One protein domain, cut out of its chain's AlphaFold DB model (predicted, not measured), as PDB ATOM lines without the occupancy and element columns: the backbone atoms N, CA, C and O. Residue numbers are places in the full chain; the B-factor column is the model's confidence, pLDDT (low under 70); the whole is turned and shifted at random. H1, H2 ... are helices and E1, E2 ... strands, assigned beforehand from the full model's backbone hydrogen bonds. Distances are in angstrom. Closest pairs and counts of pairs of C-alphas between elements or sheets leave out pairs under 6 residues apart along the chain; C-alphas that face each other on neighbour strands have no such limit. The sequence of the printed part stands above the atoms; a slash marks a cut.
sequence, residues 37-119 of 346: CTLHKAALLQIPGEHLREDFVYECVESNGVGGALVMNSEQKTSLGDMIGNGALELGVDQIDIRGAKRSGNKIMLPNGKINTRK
ATOM      1  N   CYS A  37      52.224  -0.222  11.599       91.19
ATOM      2  CA  CYS A  37      52.264   0.286  10.231       91.19
ATOM      3  C   CYS A  37      53.017   1.606  10.189       91.19
ATOM      4  O   CYS A  37      53.082   2.314  11.195       91.19
ATOM      5  N   THR A  38      53.575   1.941   9.033       92.69
ATOM      6  CA  THR A  38      54.236   3.224   8.819       92.69
ATOM      7  C   THR A  38      53.187   4.325   8.741       92.69
ATOM      8  O   THR A  38      52.183   4.193   8.036       92.69
ATOM      9  N   LEU A  39      53.403   5.401   9.495       93.50
ATOM     10  CA  LEU A  39      52.523   6.561   9.493       93.50
ATOM     11  C   LEU A  39      52.826   7.447   8.288       93.50
ATOM     12  O   LEU A  39      53.933   7.960   8.151       93.50
ATOM     13  N   HIS A  40      51.804   7.711   7.485       91.06
ATOM     14  CA  HIS A  40      51.849   8.678   6.401       91.06
ATOM     15  C   HIS A  40      50.816   9.785   6.611       91.06
ATOM     16  O   HIS A  40      49.787   9.608   7.268       91.06
ATOM     17  N   LYS A  41      51.097  10.944   6.022       90.00
ATOM     18  CA  LYS A  41      50.143  12.037   5.851       90.00
ATOM     19  C   LYS A  41      49.987  12.255   4.352       90.00
ATOM     20  O   LYS A  41      50.966  12.599   3.695       90.00
ATOM     21  N   ALA A  42      48.793  12.011   3.827       88.69
ATOM     22  CA  ALA A  42      48.439  12.352   2.456       88.69
ATOM     23  C   ALA A  42      48.118  13.840   2.383       88.69
ATOM     24  O   ALA A  42      47.254  14.296   3.135       88.69
ATOM     25  N   ALA A  43      48.803  14.570   1.513       87.19
ATOM     26  CA  ALA A  43      48.469  15.935   1.137       87.19
ATOM     27  C   ALA A  43      47.659  15.887  -0.163       87.19
ATOM     28  O   ALA A  43      48.048  15.183  -1.089       87.19
ATOM     29  N   LEU A  44      46.496  16.540  -0.188       87.44
ATOM     30  CA  LEU A  44      45.592  16.522  -1.337       87.44
ATOM     31  C   LEU A  44      45.586  17.894  -1.991       87.44
ATOM     32  O   LEU A  44      45.051  18.833  -1.404       87.44
ATOM     33  N   LEU A  45      46.060  17.984  -3.227       86.06
ATOM     34  CA  LEU A  45      45.981  19.224  -3.976       86.06
ATOM     35  C   LEU A  45      44.541  19.484  -4.438       86.06
ATOM     36  O   LEU A  45      43.958  18.710  -5.199       86.06
ATOM     37  N   GLN A  46      43.961  20.585  -3.967       84.19
ATOM     38  CA  GLN A  46      42.567  20.957  -4.200       84.19
ATOM     39  C   GLN A  46      42.325  21.550  -5.591       84.19
ATOM     40  O   GLN A  46      43.005  22.489  -5.994       84.19
ATOM     41  N   ILE A  47      41.268  21.100  -6.274       84.69
ATOM     42  CA  ILE A  47      40.818  21.724  -7.528       84.69
ATOM     43  C   ILE A  47      40.247  23.121  -7.226       84.69
ATOM     44  O   ILE A  47      39.342  23.238  -6.391       84.69
ATOM     45  N   PRO A  48      40.701  24.188  -7.911       77.62
ATOM     46  CA  PRO A  48      40.163  25.529  -7.713       77.62
ATOM     47  C   PRO A  48      38.640  25.580  -7.894       77.62
ATOM     48  O   PRO A  48      38.108  25.190  -8.932       77.62
ATOM     49  N   GLY A  49      37.936  26.096  -6.885       76.69
ATOM     50  CA  GLY A  49      36.474  26.226  -6.895       76.69
ATOM     51  C   GLY A  49      35.703  24.988  -6.420       76.69
ATOM     52  O   GLY A  49      34.495  25.086  -6.211       76.69
ATOM     53  N   GLU A  50      36.369  23.858  -6.177       80.56
ATOM     54  CA  GLU A  50      35.771  22.702  -5.506       80.56
ATOM     55  C   GLU A  50      36.156  22.704  -4.027       80.56
ATOM     56  O   GLU A  50      37.273  23.071  -3.691       80.56
ATOM     57  N   HIS A  51      35.263  22.301  -3.120       71.31
ATOM     58  CA  HIS A  51      35.583  22.207  -1.692       71.31
ATOM     59  C   HIS A  51      36.042  20.800  -1.312       71.31
ATOM     60  O   HIS A  51      35.257  19.848  -1.373       71.31
ATOM     61  N   LEU A  52      37.278  20.684  -0.821       70.06
ATOM     62  CA  LEU A  52      37.703  19.507  -0.074       70.06
ATOM     63  C   LEU A  52      37.106  19.520   1.335       70.06
ATOM     64  O   LEU A  52      36.901  20.566   1.947       70.06
ATOM     65  N   ARG A  53      36.819  18.325   1.861       62.22
ATOM     66  CA  ARG A  53      36.405  18.168   3.264       62.22
ATOM     67  C   ARG A  53      37.583  18.257   4.232       62.22
ATOM     68  O   ARG A  53      37.377  18.656   5.371       62.22
ATOM     69  N   GLU A  54      38.772  17.845   3.796       67.50
ATOM     70  CA  GLU A  54      40.017  17.850   4.570       67.50
ATOM     71  C   GLU A  54      41.204  17.996   3.593       67.50
ATOM     72  O   GLU A  54      41.256  17.271   2.597       67.50
ATOM     73  N   ASP A  55      42.154  18.890   3.893       66.88
ATOM     74  CA  ASP A  55      43.374  19.125   3.085       66.88
ATOM     75  C   ASP A  55      44.404  17.992   3.230       66.88
ATOM     76  O   ASP A  55      45.315  17.827   2.417       66.88
ATOM     77  N   PHE A  56      44.290  17.207   4.305       78.94
ATOM     78  CA  PHE A  56      45.165  16.076   4.566       78.94
ATOM     79  C   PHE A  56      44.455  14.954   5.311       78.94
ATOM     80  O   PHE A  56      43.538  15.186   6.098       78.94
ATOM     81  N   VAL A  57      44.950  13.730   5.125       86.56
ATOM     82  CA  VAL A  57      44.490  12.553   5.873       86.56
ATOM     83  C   VAL A  57      45.685  11.770   6.400       86.56
ATOM     84  O   VAL A  57      46.692  11.618   5.714       86.56
ATOM     85  N   TYR A  58      45.576  11.272   7.632       91.50
ATOM     86  CA  TYR A  58      46.554  10.336   8.177       91.50
ATOM     87  C   TYR A  58      46.248   8.923   7.705       91.50
ATOM     88  O   TYR A  58      45.120   8.442   7.833       91.50
ATOM     89  N   GLU A  59      47.270   8.252   7.204       92.50
ATOM     90  CA  GLU A  59      47.187   6.893   6.703       92.50
ATOM     91  C   GLU A  59      48.247   6.018   7.352       92.50
ATOM     92  O   GLU A  59      49.279   6.472   7.843       92.50
ATOM     93  N   CYS A  60      47.938   4.736   7.392       91.19
ATOM     94  CA  CYS A  60      48.738   3.706   8.015       91.19
ATOM     95  C   CYS A  60      49.012   2.662   6.945       91.19
ATOM     96  O   CYS A  60      48.090   1.970   6.517       91.19
ATOM     97  N   VAL A  61      50.262   2.614   6.484       89.31
ATOM     98  CA  VAL A  61      50.702   1.770   5.369       89.31
ATOM     99  C   VAL A  61      51.493   0.594   5.925       89.31
ATOM    100  O   VAL A  61      52.444   0.758   6.695       89.31
ATOM    101  N   GLU A  62      51.062  -0.616   5.593       85.06
ATOM    102  CA  GLU A  62      51.744  -1.846   5.982       85.06
ATOM    103  C   GLU A  62      52.967  -2.105   5.085       85.06
ATOM    104  O   GLU A  62      53.169  -1.475   4.050       85.06
ATOM    105  N   SER A  63      53.812  -3.068   5.462       79.19
ATOM    106  CA  SER A  63      55.074  -3.352   4.759       79.19
ATOM    107  C   SER A  63      54.915  -3.815   3.305       79.19
ATOM    108  O   SER A  63      55.894  -3.856   2.571       79.19
ATOM    109  N   ASN A  64      53.712  -4.212   2.896       72.62
ATOM    110  CA  ASN A  64      53.385  -4.593   1.522       72.62
ATOM    111  C   ASN A  64      52.939  -3.398   0.653       72.62
ATOM    112  O   ASN A  64      52.569  -3.608  -0.502       72.62
ATOM    113  N   GLY A  65      52.937  -2.179   1.203       75.25
ATOM    114  CA  GLY A  65      52.491  -0.959   0.528       75.25
ATOM    115  C   GLY A  65      50.978  -0.734   0.564       75.25
ATOM    116  O   GLY A  65      50.518   0.296   0.089       75.25
ATOM    117  N   VAL A  66      50.201  -1.657   1.141       79.69
ATOM    118  CA  VAL A  66      48.750  -1.510   1.296       79.69
ATOM    119  C   VAL A  66      48.464  -0.749   2.584       79.69
ATOM    120  O   VAL A  66      48.983  -1.097   3.649       79.69
ATOM    121  N   GLY A  67      47.630   0.281   2.499       84.06
ATOM    122  CA  GLY A  67      47.325   1.150   3.626       84.06
ATOM    123  C   GLY A  67      45.845   1.408   3.854       84.06
ATOM    124  O   GLY A  67      44.962   0.922   3.149       84.06
ATOM    125  N   GLY A  68      45.564   2.174   4.899       88.44
ATOM    126  CA  GLY A  68      44.218   2.642   5.180       88.44
ATOM    127  C   GLY A  68      44.197   3.938   5.972       88.44
ATOM    128  O   GLY A  68      45.121   4.245   6.729       88.44
ATOM    129  N   ALA A  69      43.097   4.673   5.831       91.12
ATOM    130  CA  ALA A  69      42.828   5.884   6.582       91.12
ATOM    131  C   ALA A  69      42.740   5.585   8.081       91.12
ATOM    132  O   ALA A  69      41.959   4.734   8.527       91.12
ATOM    133  N   LEU A  70      43.512   6.327   8.872       92.25
ATOM    134  CA  LEU A  70      43.443   6.277  10.323       92.25
ATOM    135  C   LEU A  70      42.202   7.025  10.803       92.25
ATOM    136  O   LEU A  70      42.051   8.231  10.609       92.25
ATOM    137  N   VAL A  71      41.312   6.301  11.476       92.38
ATOM    138  CA  VAL A  71      40.149   6.877  12.148       92.38
ATOM    139  C   VAL A  71      40.492   7.037  13.621       92.38
ATOM    140  O   VAL A  71      40.694   6.059  14.341       92.38
ATOM    141  N   MET A  72      40.559   8.295  14.043       92.12
ATOM    142  CA  MET A  72      40.985   8.737  15.368       92.12
ATOM    143  C   MET A  72      39.990   9.755  15.918       92.12
ATOM    144  O   MET A  72      39.355  10.486  15.150       92.12
ATOM    145  N   ASN A  73      39.876   9.828  17.243       91.00
ATOM    146  CA  ASN A  73      39.139  10.910  17.891       91.00
ATOM    147  C   ASN A  73      39.938  12.234  17.848       91.00
ATOM    148  O   ASN A  73      41.110  12.255  17.466       91.00
ATOM    149  N   SER A  74      39.305  13.353  18.213       89.69
ATOM    150  CA  SER A  74      39.934  14.679  18.123       89.69
ATOM    151  C   SER A  74      41.197  14.804  18.983       89.69
ATOM    152  O   SER A  74      42.186  15.352  18.511       89.69
ATOM    153  N   GLU A  75      41.206  14.242  20.196       91.56
ATOM    154  CA  GLU A  75      42.377  14.269  21.089       91.56
ATOM    155  C   GLU A  75      43.567  13.520  20.480       91.56
ATOM    156  O   GLU A  75      44.700  13.993  20.513       91.56
ATOM    157  N   GLN A  76      43.304  12.366  19.867       93.25
ATOM    158  CA  GLN A  76      44.300  11.576  19.152       93.25
ATOM    159  C   GLN A  76      44.835  12.316  17.922       93.25
ATOM    160  O   GLN A  76      46.047  12.343  17.721       93.25
ATOM    161  N   LYS A  77      43.961  12.957  17.128       89.94
ATOM    162  CA  LYS A  77      44.380  13.780  15.979       89.94
ATOM    163  C   LYS A  77      45.290  14.933  16.418       89.94
ATOM    164  O   LYS A  77      46.333  15.134  15.800       89.94
ATOM    165  N   THR A  78      44.929  15.649  17.488       89.62
ATOM    166  CA  THR A  78      45.752  16.731  18.057       89.62
ATOM    167  C   THR A  78      47.086  16.198  18.561       89.62
ATOM    168  O   THR A  78      48.128  16.681  18.138       89.62
ATOM    169  N   SER A  79      47.073  15.137  19.372       91.25
ATOM    170  CA  SER A  79      48.298  14.537  19.906       91.25
ATOM    171  C   SER A  79      49.242  14.058  18.800       91.25
ATOM    172  O   SER A  79      50.455  14.218  18.929       91.25
ATOM    173  N   LEU A  80      48.709  13.493  17.713       91.00
ATOM    174  CA  LEU A  80      49.506  13.095  16.555       91.00
ATOM    175  C   LEU A  80      50.112  14.299  15.832       91.00
ATOM    176  O   LEU A  80      51.298  14.277  15.512       91.00
ATOM    177  N   GLY A  81      49.315  15.350  15.624       88.25
ATOM    178  CA  GLY A  81      49.780  16.613  15.057       88.25
ATOM    179  C   GLY A  81      50.913  17.234  15.873       88.25
ATOM    180  O   GLY A  81      51.943  17.581  15.301       88.25
ATOM    181  N   ASP A  82      50.773  17.287  17.200       88.00
ATOM    182  CA  ASP A  82      51.793  17.829  18.104       88.00
ATOM    183  C   ASP A  82      53.093  17.024  18.041       88.00
ATOM    184  O   ASP A  82      54.179  17.601  17.975       88.00
ATOM    185  N   MET A  83      52.992  15.688  18.022       88.00
ATOM    186  CA  MET A  83      54.152  14.801  17.908       88.00
ATOM    187  C   MET A  83      54.892  14.964  16.574       88.00
ATOM    188  O   MET A  83      56.111  14.835  16.534       88.00
ATOM    189  N   ILE A  84      54.187  15.242  15.478       86.88
ATOM    190  CA  ILE A  84      54.829  15.533  14.188       86.88
ATOM    191  C   ILE A  84      55.447  16.937  14.223       86.88
ATOM    192  O   ILE A  84      56.617  17.109  13.887       86.88
ATOM    193  N   GLY A  85      54.690  17.940  14.675       82.62
ATOM    194  CA  GLY A  85      55.108  19.345  14.679       82.62
ATOM    195  C   GLY A  85      56.324  19.630  15.561       82.62
ATOM    196  O   GLY A  85      57.143  20.483  15.224       82.62
ATOM    197  N   ASN A  86      56.492  18.891  16.660       83.88
ATOM    198  CA  ASN A  86      57.666  19.002  17.529       83.88
ATOM    199  C   ASN A  86      58.822  18.053  17.147       83.88
ATOM    200  O   ASN A  86      59.844  18.031  17.836       83.88
ATOM    201  N   GLY A  87      58.680  17.272  16.069       82.44
ATOM    202  CA  GLY A  87      59.690  16.323  15.595       82.44
ATOM    203  C   GLY A  87      59.798  15.024  16.404       82.44
ATOM    204  O   GLY A  87      60.728  14.244  16.190       82.44
ATOM    205  N   ALA A  88      58.871  14.751  17.328       85.81
ATOM    206  CA  ALA A  88      58.811  13.472  18.032       85.81
ATOM    207  C   ALA A  88      58.415  12.309  17.109       85.81
ATOM    208  O   ALA A  88      58.772  11.169  17.415       85.81
ATOM    209  N   LEU A  89      57.741  12.579  15.986       88.06
ATOM    210  CA  LEU A  89      57.412  11.615  14.935       88.06
ATOM    211  C   LEU A  89      57.826  12.103  13.551       88.06
ATOM    212  O   LEU A  89      57.575  13.247  13.183       88.06
ATOM    213  N   GLU A  90      58.399  11.189  12.776       86.75
ATOM    214  CA  GLU A  90      58.766  11.395  11.378       86.75
ATOM    215  C   GLU A  90      57.825  10.603  10.459       86.75
ATOM    216  O   GLU A  90      57.736   9.374  10.543       86.75
ATOM    217  N   LEU A  91      57.107  11.314   9.586       88.31
ATOM    218  CA  LEU A  91      56.220  10.719   8.580       88.31
ATOM    219  C   LEU A  91      57.022   9.862   7.593       88.31
ATOM    220  O   LEU A  91      58.165  10.184   7.285       88.31
ATOM    221  N   GLY A  92      56.442   8.758   7.124       86.44
ATOM    222  CA  GLY A  92      57.088   7.816   6.203       86.44
ATOM    223  C   GLY A  92      58.176   6.933   6.827       86.44
ATOM    224  O   GLY A  92      58.672   6.019   6.173       86.44
ATOM    225  N   VAL A  93      58.515   7.154   8.103       87.81
ATOM    226  CA  VAL A  93      59.570   6.419   8.818       87.81
ATOM    227  C   VAL A  93      59.028   5.784  10.091       87.81
ATOM    228  O   VAL A  93      59.172   4.576  10.303       87.81
ATOM    229  N   ASP A  94      58.418   6.592  10.955       92.00
ATOM    230  CA  ASP A  94      57.924   6.125  12.241       92.00
ATOM    231  C   ASP A  94      56.618   5.349  12.093       92.00
ATOM    232  O   ASP A  94      55.805   5.568  11.192       92.00
ATOM    233  N   GLN A  95      56.427   4.402  13.006       93.38
ATOM    234  CA  GLN A  95      55.319   3.468  12.965       93.38
ATOM    235  C   GLN A  95      54.318   3.738  14.082       93.38
ATOM    236  O   GLN A  95      54.698   4.074  15.207       93.38
ATOM    237  N   ILE A  96      53.039   3.520  13.792       93.12
ATOM    238  CA  ILE A  96      51.962   3.501  14.784       93.12
ATOM    239  C   ILE A  96      51.627   2.058  15.144       93.12
ATOM    240  O   ILE A  96      51.574   1.179  14.283       93.12
ATOM    241  N   ASP A  97      51.403   1.830  16.435       92.00
ATOM    242  CA  ASP A  97      50.847   0.592  16.969       92.00
ATOM    243  C   ASP A  97      49.355   0.498  16.633       92.00
ATOM    244  O   ASP A  97      48.552   1.336  17.050       92.00
ATOM    245  N   ILE A  98      48.989  -0.540  15.890       90.94
ATOM    246  CA  ILE A  98      47.606  -0.803  15.481       90.94
ATOM    247  C   ILE A  98      47.024  -2.040  16.167       90.94
ATOM    248  O   ILE A  98      45.973  -2.549  15.760       90.94
ATOM    249  N   ARG A  99      47.658  -2.532  17.240       89.50
ATOM    250  CA  ARG A  99      47.106  -3.627  18.045       89.50
ATOM    251  C   ARG A  99      45.778  -3.205  18.668       89.50
ATOM    252  O   ARG A  99      45.659  -2.171  19.320       89.50
ATOM    253  N   GLY A 100      44.755  -4.028  18.453       87.44
ATOM    254  CA  GLY A 100      43.391  -3.748  18.910       87.44
ATOM    255  C   GLY A 100      42.619  -2.739  18.052       87.44
ATOM    256  O   GLY A 100      41.471  -2.441  18.380       87.44
ATOM    257  N   ALA A 101      43.196  -2.241  16.950       90.81
ATOM    258  CA  ALA A 101      42.462  -1.418  15.998       90.81
ATOM    259  C   ALA A 101      41.368  -2.234  15.292       90.81
ATOM    260  O   ALA A 101      41.571  -3.389  14.903       90.81
ATOM    261  N   LYS A 102      40.194  -1.627  15.095       91.31
ATOM    262  CA  LYS A 102      39.113  -2.226  14.296       91.31
ATOM    263  C   LYS A 102      39.296  -1.841  12.834       91.31
ATOM    264  O   LYS A 102      39.558  -0.681  12.532       91.31
ATOM    265  N   ARG A 103      39.117  -2.798  11.923       88.38
ATOM    266  CA  ARG A 103      39.182  -2.554  10.475       88.38
ATOM    267  C   ARG A 103      37.785  -2.542   9.870       88.38
ATOM    268  O   ARG A 103      36.968  -3.402  10.190       88.38
ATOM    269  N   SER A 104      37.523  -1.573   9.001       86.12
ATOM    270  CA  SER A 104      36.273  -1.462   8.244       86.12
ATOM    271  C   SER A 104      36.569  -0.904   6.854       86.12
ATOM    272  O   SER A 104      36.750   0.303   6.702       86.12
ATOM    273  N   GLY A 105      36.637  -1.771   5.839       84.00
ATOM    274  CA  GLY A 105      37.186  -1.397   4.528       84.00
ATOM    275  C   GLY A 105      38.639  -0.929   4.667       84.00
ATOM    276  O   GLY A 105      39.387  -1.502   5.459       84.00
ATOM    277  N   ASN A 106      39.011   0.164   3.995       85.25
ATOM    278  CA  ASN A 106      40.337   0.789   4.129       85.25
ATOM    279  C   ASN A 106      40.442   1.740   5.328       85.25
ATOM    280  O   ASN A 106      41.228   2.681   5.304       85.25
ATOM    281  N   LYS A 107      39.620   1.561   6.366       89.69
ATOM    282  CA  LYS A 107      39.690   2.368   7.590       89.69
ATOM    283  C   LYS A 107      40.261   1.546   8.729       89.69
ATOM    284  O   LYS A 107      39.769   0.452   9.017       89.69
ATOM    285  N   ILE A 108      41.247   2.116   9.408       91.25
ATOM    286  CA  ILE A 108      41.892   1.560  10.594       91.25
ATOM    287  C   ILE A 108      41.487   2.436  11.777       91.25
ATOM    288  O   ILE A 108      41.959   3.557  11.943       91.25
ATOM    289  N   MET A 109      40.546   1.939  12.575       92.62
ATOM    290  CA  MET A 109      39.985   2.650  13.720       92.62
ATOM    291  C   MET A 109      40.814   2.339  14.959       92.62
ATOM    292  O   MET A 109      40.736   1.224  15.487       92.62
ATOM    293  N   LEU A 110      41.602   3.311  15.417       92.44
ATOM    294  CA  LEU A 110      42.417   3.136  16.614       92.44
ATOM    295  C   LEU A 110      41.521   3.030  17.859       92.44
ATOM    296  O   LEU A 110      40.484   3.701  17.936       92.44
ATOM    297  N   PRO A 111      41.884   2.194  18.848       91.31
ATOM    298  CA  PRO A 111      41.199   2.200  20.130       91.31
ATOM    299  C   PRO A 111      41.336   3.580  20.788       91.31
ATOM    300  O   PRO A 111      42.346   4.263  20.616       91.31
ATOM    301  N   ASN A 112      40.327   3.994  21.559       89.12
ATOM    302  CA  ASN A 112      40.410   5.235  22.329       89.12
ATOM    303  C   ASN A 112      41.584   5.173  23.315       89.12
ATOM    304  O   ASN A 112      41.782   4.162  23.988       89.12
ATOM    305  N   GLY A 113      42.313   6.280  23.432       88.38
ATOM    306  CA  GLY A 113      43.439   6.420  24.350       88.38
ATOM    307  C   GLY A 113      44.694   6.933  23.656       88.38
ATOM    308  O   GLY A 113      44.642   7.478  22.552       88.38
ATOM    309  N   LYS A 114      45.834   6.769  24.330       87.75
ATOM    310  CA  LYS A 114      47.133   7.247  23.851       87.75
ATOM    311  C   LYS A 114      47.564   6.500  22.585       87.75
ATOM    312  O   LYS A 114      47.488   5.275  22.533       87.75
ATOM    313  N   ILE A 115      48.072   7.242  21.601       89.75
ATOM    314  CA  ILE A 115      48.722   6.662  20.422       89.75
ATOM    315  C   ILE A 115      50.099   6.148  20.842       89.75
ATOM    316  O   ILE A 115      50.939   6.914  21.318       89.75
ATOM    317  N   ASN A 116      50.325   4.849  20.667       90.44
ATOM    318  CA  ASN A 116      51.640   4.253  20.849       90.44
ATOM    319  C   ASN A 116      52.375   4.247  19.511       90.44
ATOM    320  O   ASN A 116      51.812   3.880  18.479       90.44
ATOM    321  N   THR A 117      53.642   4.643  19.541       91.56
ATOM    322  CA  THR A 117      54.479   4.748  18.350       91.56
ATOM    323  C   THR A 117      55.794   4.020  18.545       91.56
ATOM    324  O   THR A 117      56.242   3.760  19.665       91.56
ATOM    325  N   ARG A 118      56.412   3.661  17.427       90.25
ATOM    326  CA  ARG A 118      57.707   3.002  17.375       90.25
ATOM    327  C   ARG A 118      58.577   3.731  16.366       90.25
ATOM    328  O   ARG A 118      58.154   3.950  15.235       90.25
ATOM    329  N   LYS A 119      59.809   4.053  16.765       87.38
ATOM    330  CA  LYS A 119      60.787   4.636  15.847       87.38
ATOM    331  C   LYS A 119      61.125   3.667  14.718       87.38
ATOM    332  O   LYS A 119      61.423   2.494  14.978       87.38
TER     333      LYS A 119
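AT A GLANCE: This is residues 37 to 119 of the 346 residues of the protein "Hypothetical protein" of Ditylum brightwellii (UniProt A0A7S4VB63). Look first for a strongly twisted sheet of six strands, curled like part of a barrel, with one helix, H1, that only grazes it. The hairpin of E1 and E2 reaches away from the body as a long arm, ending in the loop of residues 47 to 55, and this arm makes the longest axis. The printed part has 83 residues with one named helix and six named strands, in the order E1, E2, E3, H1, E4, E5, E6; the class is mixed, helices and strands. The sheet is mixed and runs E4, E1, E2, E3, E6, E5. The whole is compact, with a radius of gyration of the C-alphas of 13.0 A and spans of 40 by 31 by 25 A.

IN THESE COORDINATES: Find C-alpha 37 at (52.264, 0.286, 10.231); from there E1, residues 37 to 46, runs 27.0 A to C-alpha 46 at (42.567, 20.957, -4.200). E2, residues 56 to 61, covers 15.4 A, and E3, residues 67 to 71, covers 12.5 A. H1, residues 74 to 85, begins with C-alpha 74 at (39.934, 14.679, 18.123) and is 16.2 A long. Three short strands follow: E4, residues 95 to 97, E5, residues 102 to 104, and E6, residues 107 to 109, which ends with C-alpha 109 at (39.985, 2.650, 13.720).

HOW THE PARTS SIT: Start at E1, E2 and E3, a meander, each strand the antiparallel neighbour of the one before. In the hairpin of E1 and E2, look for N 40 and O 59, 2.8 A apart; in that of E2 and E3, N 70 and O 58 are 2.9 A apart. E3 is staggered: it pairs with E2 over residues 67 to 69 and with E6 over 69 to 71. E3 and E6 are parallel at 45 degrees, with N 108 and O 69 at 2.9 A. E6 and the edge strand E5 form an antiparallel hairpin, with N 109 and O 102 at 2.8 A. The other edge strand, E4, is antiparallel to E1, with N 96 and O 37 at 2.9 A. Residues 95 to 96 of E4 also pair, antiparallel, with residues 117 to 118. H1 is only just on the sheet, with 5 pairs of C-alphas within 10 A, and only grazes it with residues 77 to 81. In H1 every O i to N i+4 pair is within hydrogen-bond range.

THE WHOLE: The two C-alphas farthest apart are those of Gly 49 and Arg 99, 40.3 A. Residues 82 to 87, of which 82 to 85 belong to H1, stand free. No link is long, and the printed part has no cut. Its mean pLDDT is 86.7; look at residues 53 to 55 for the values under 70.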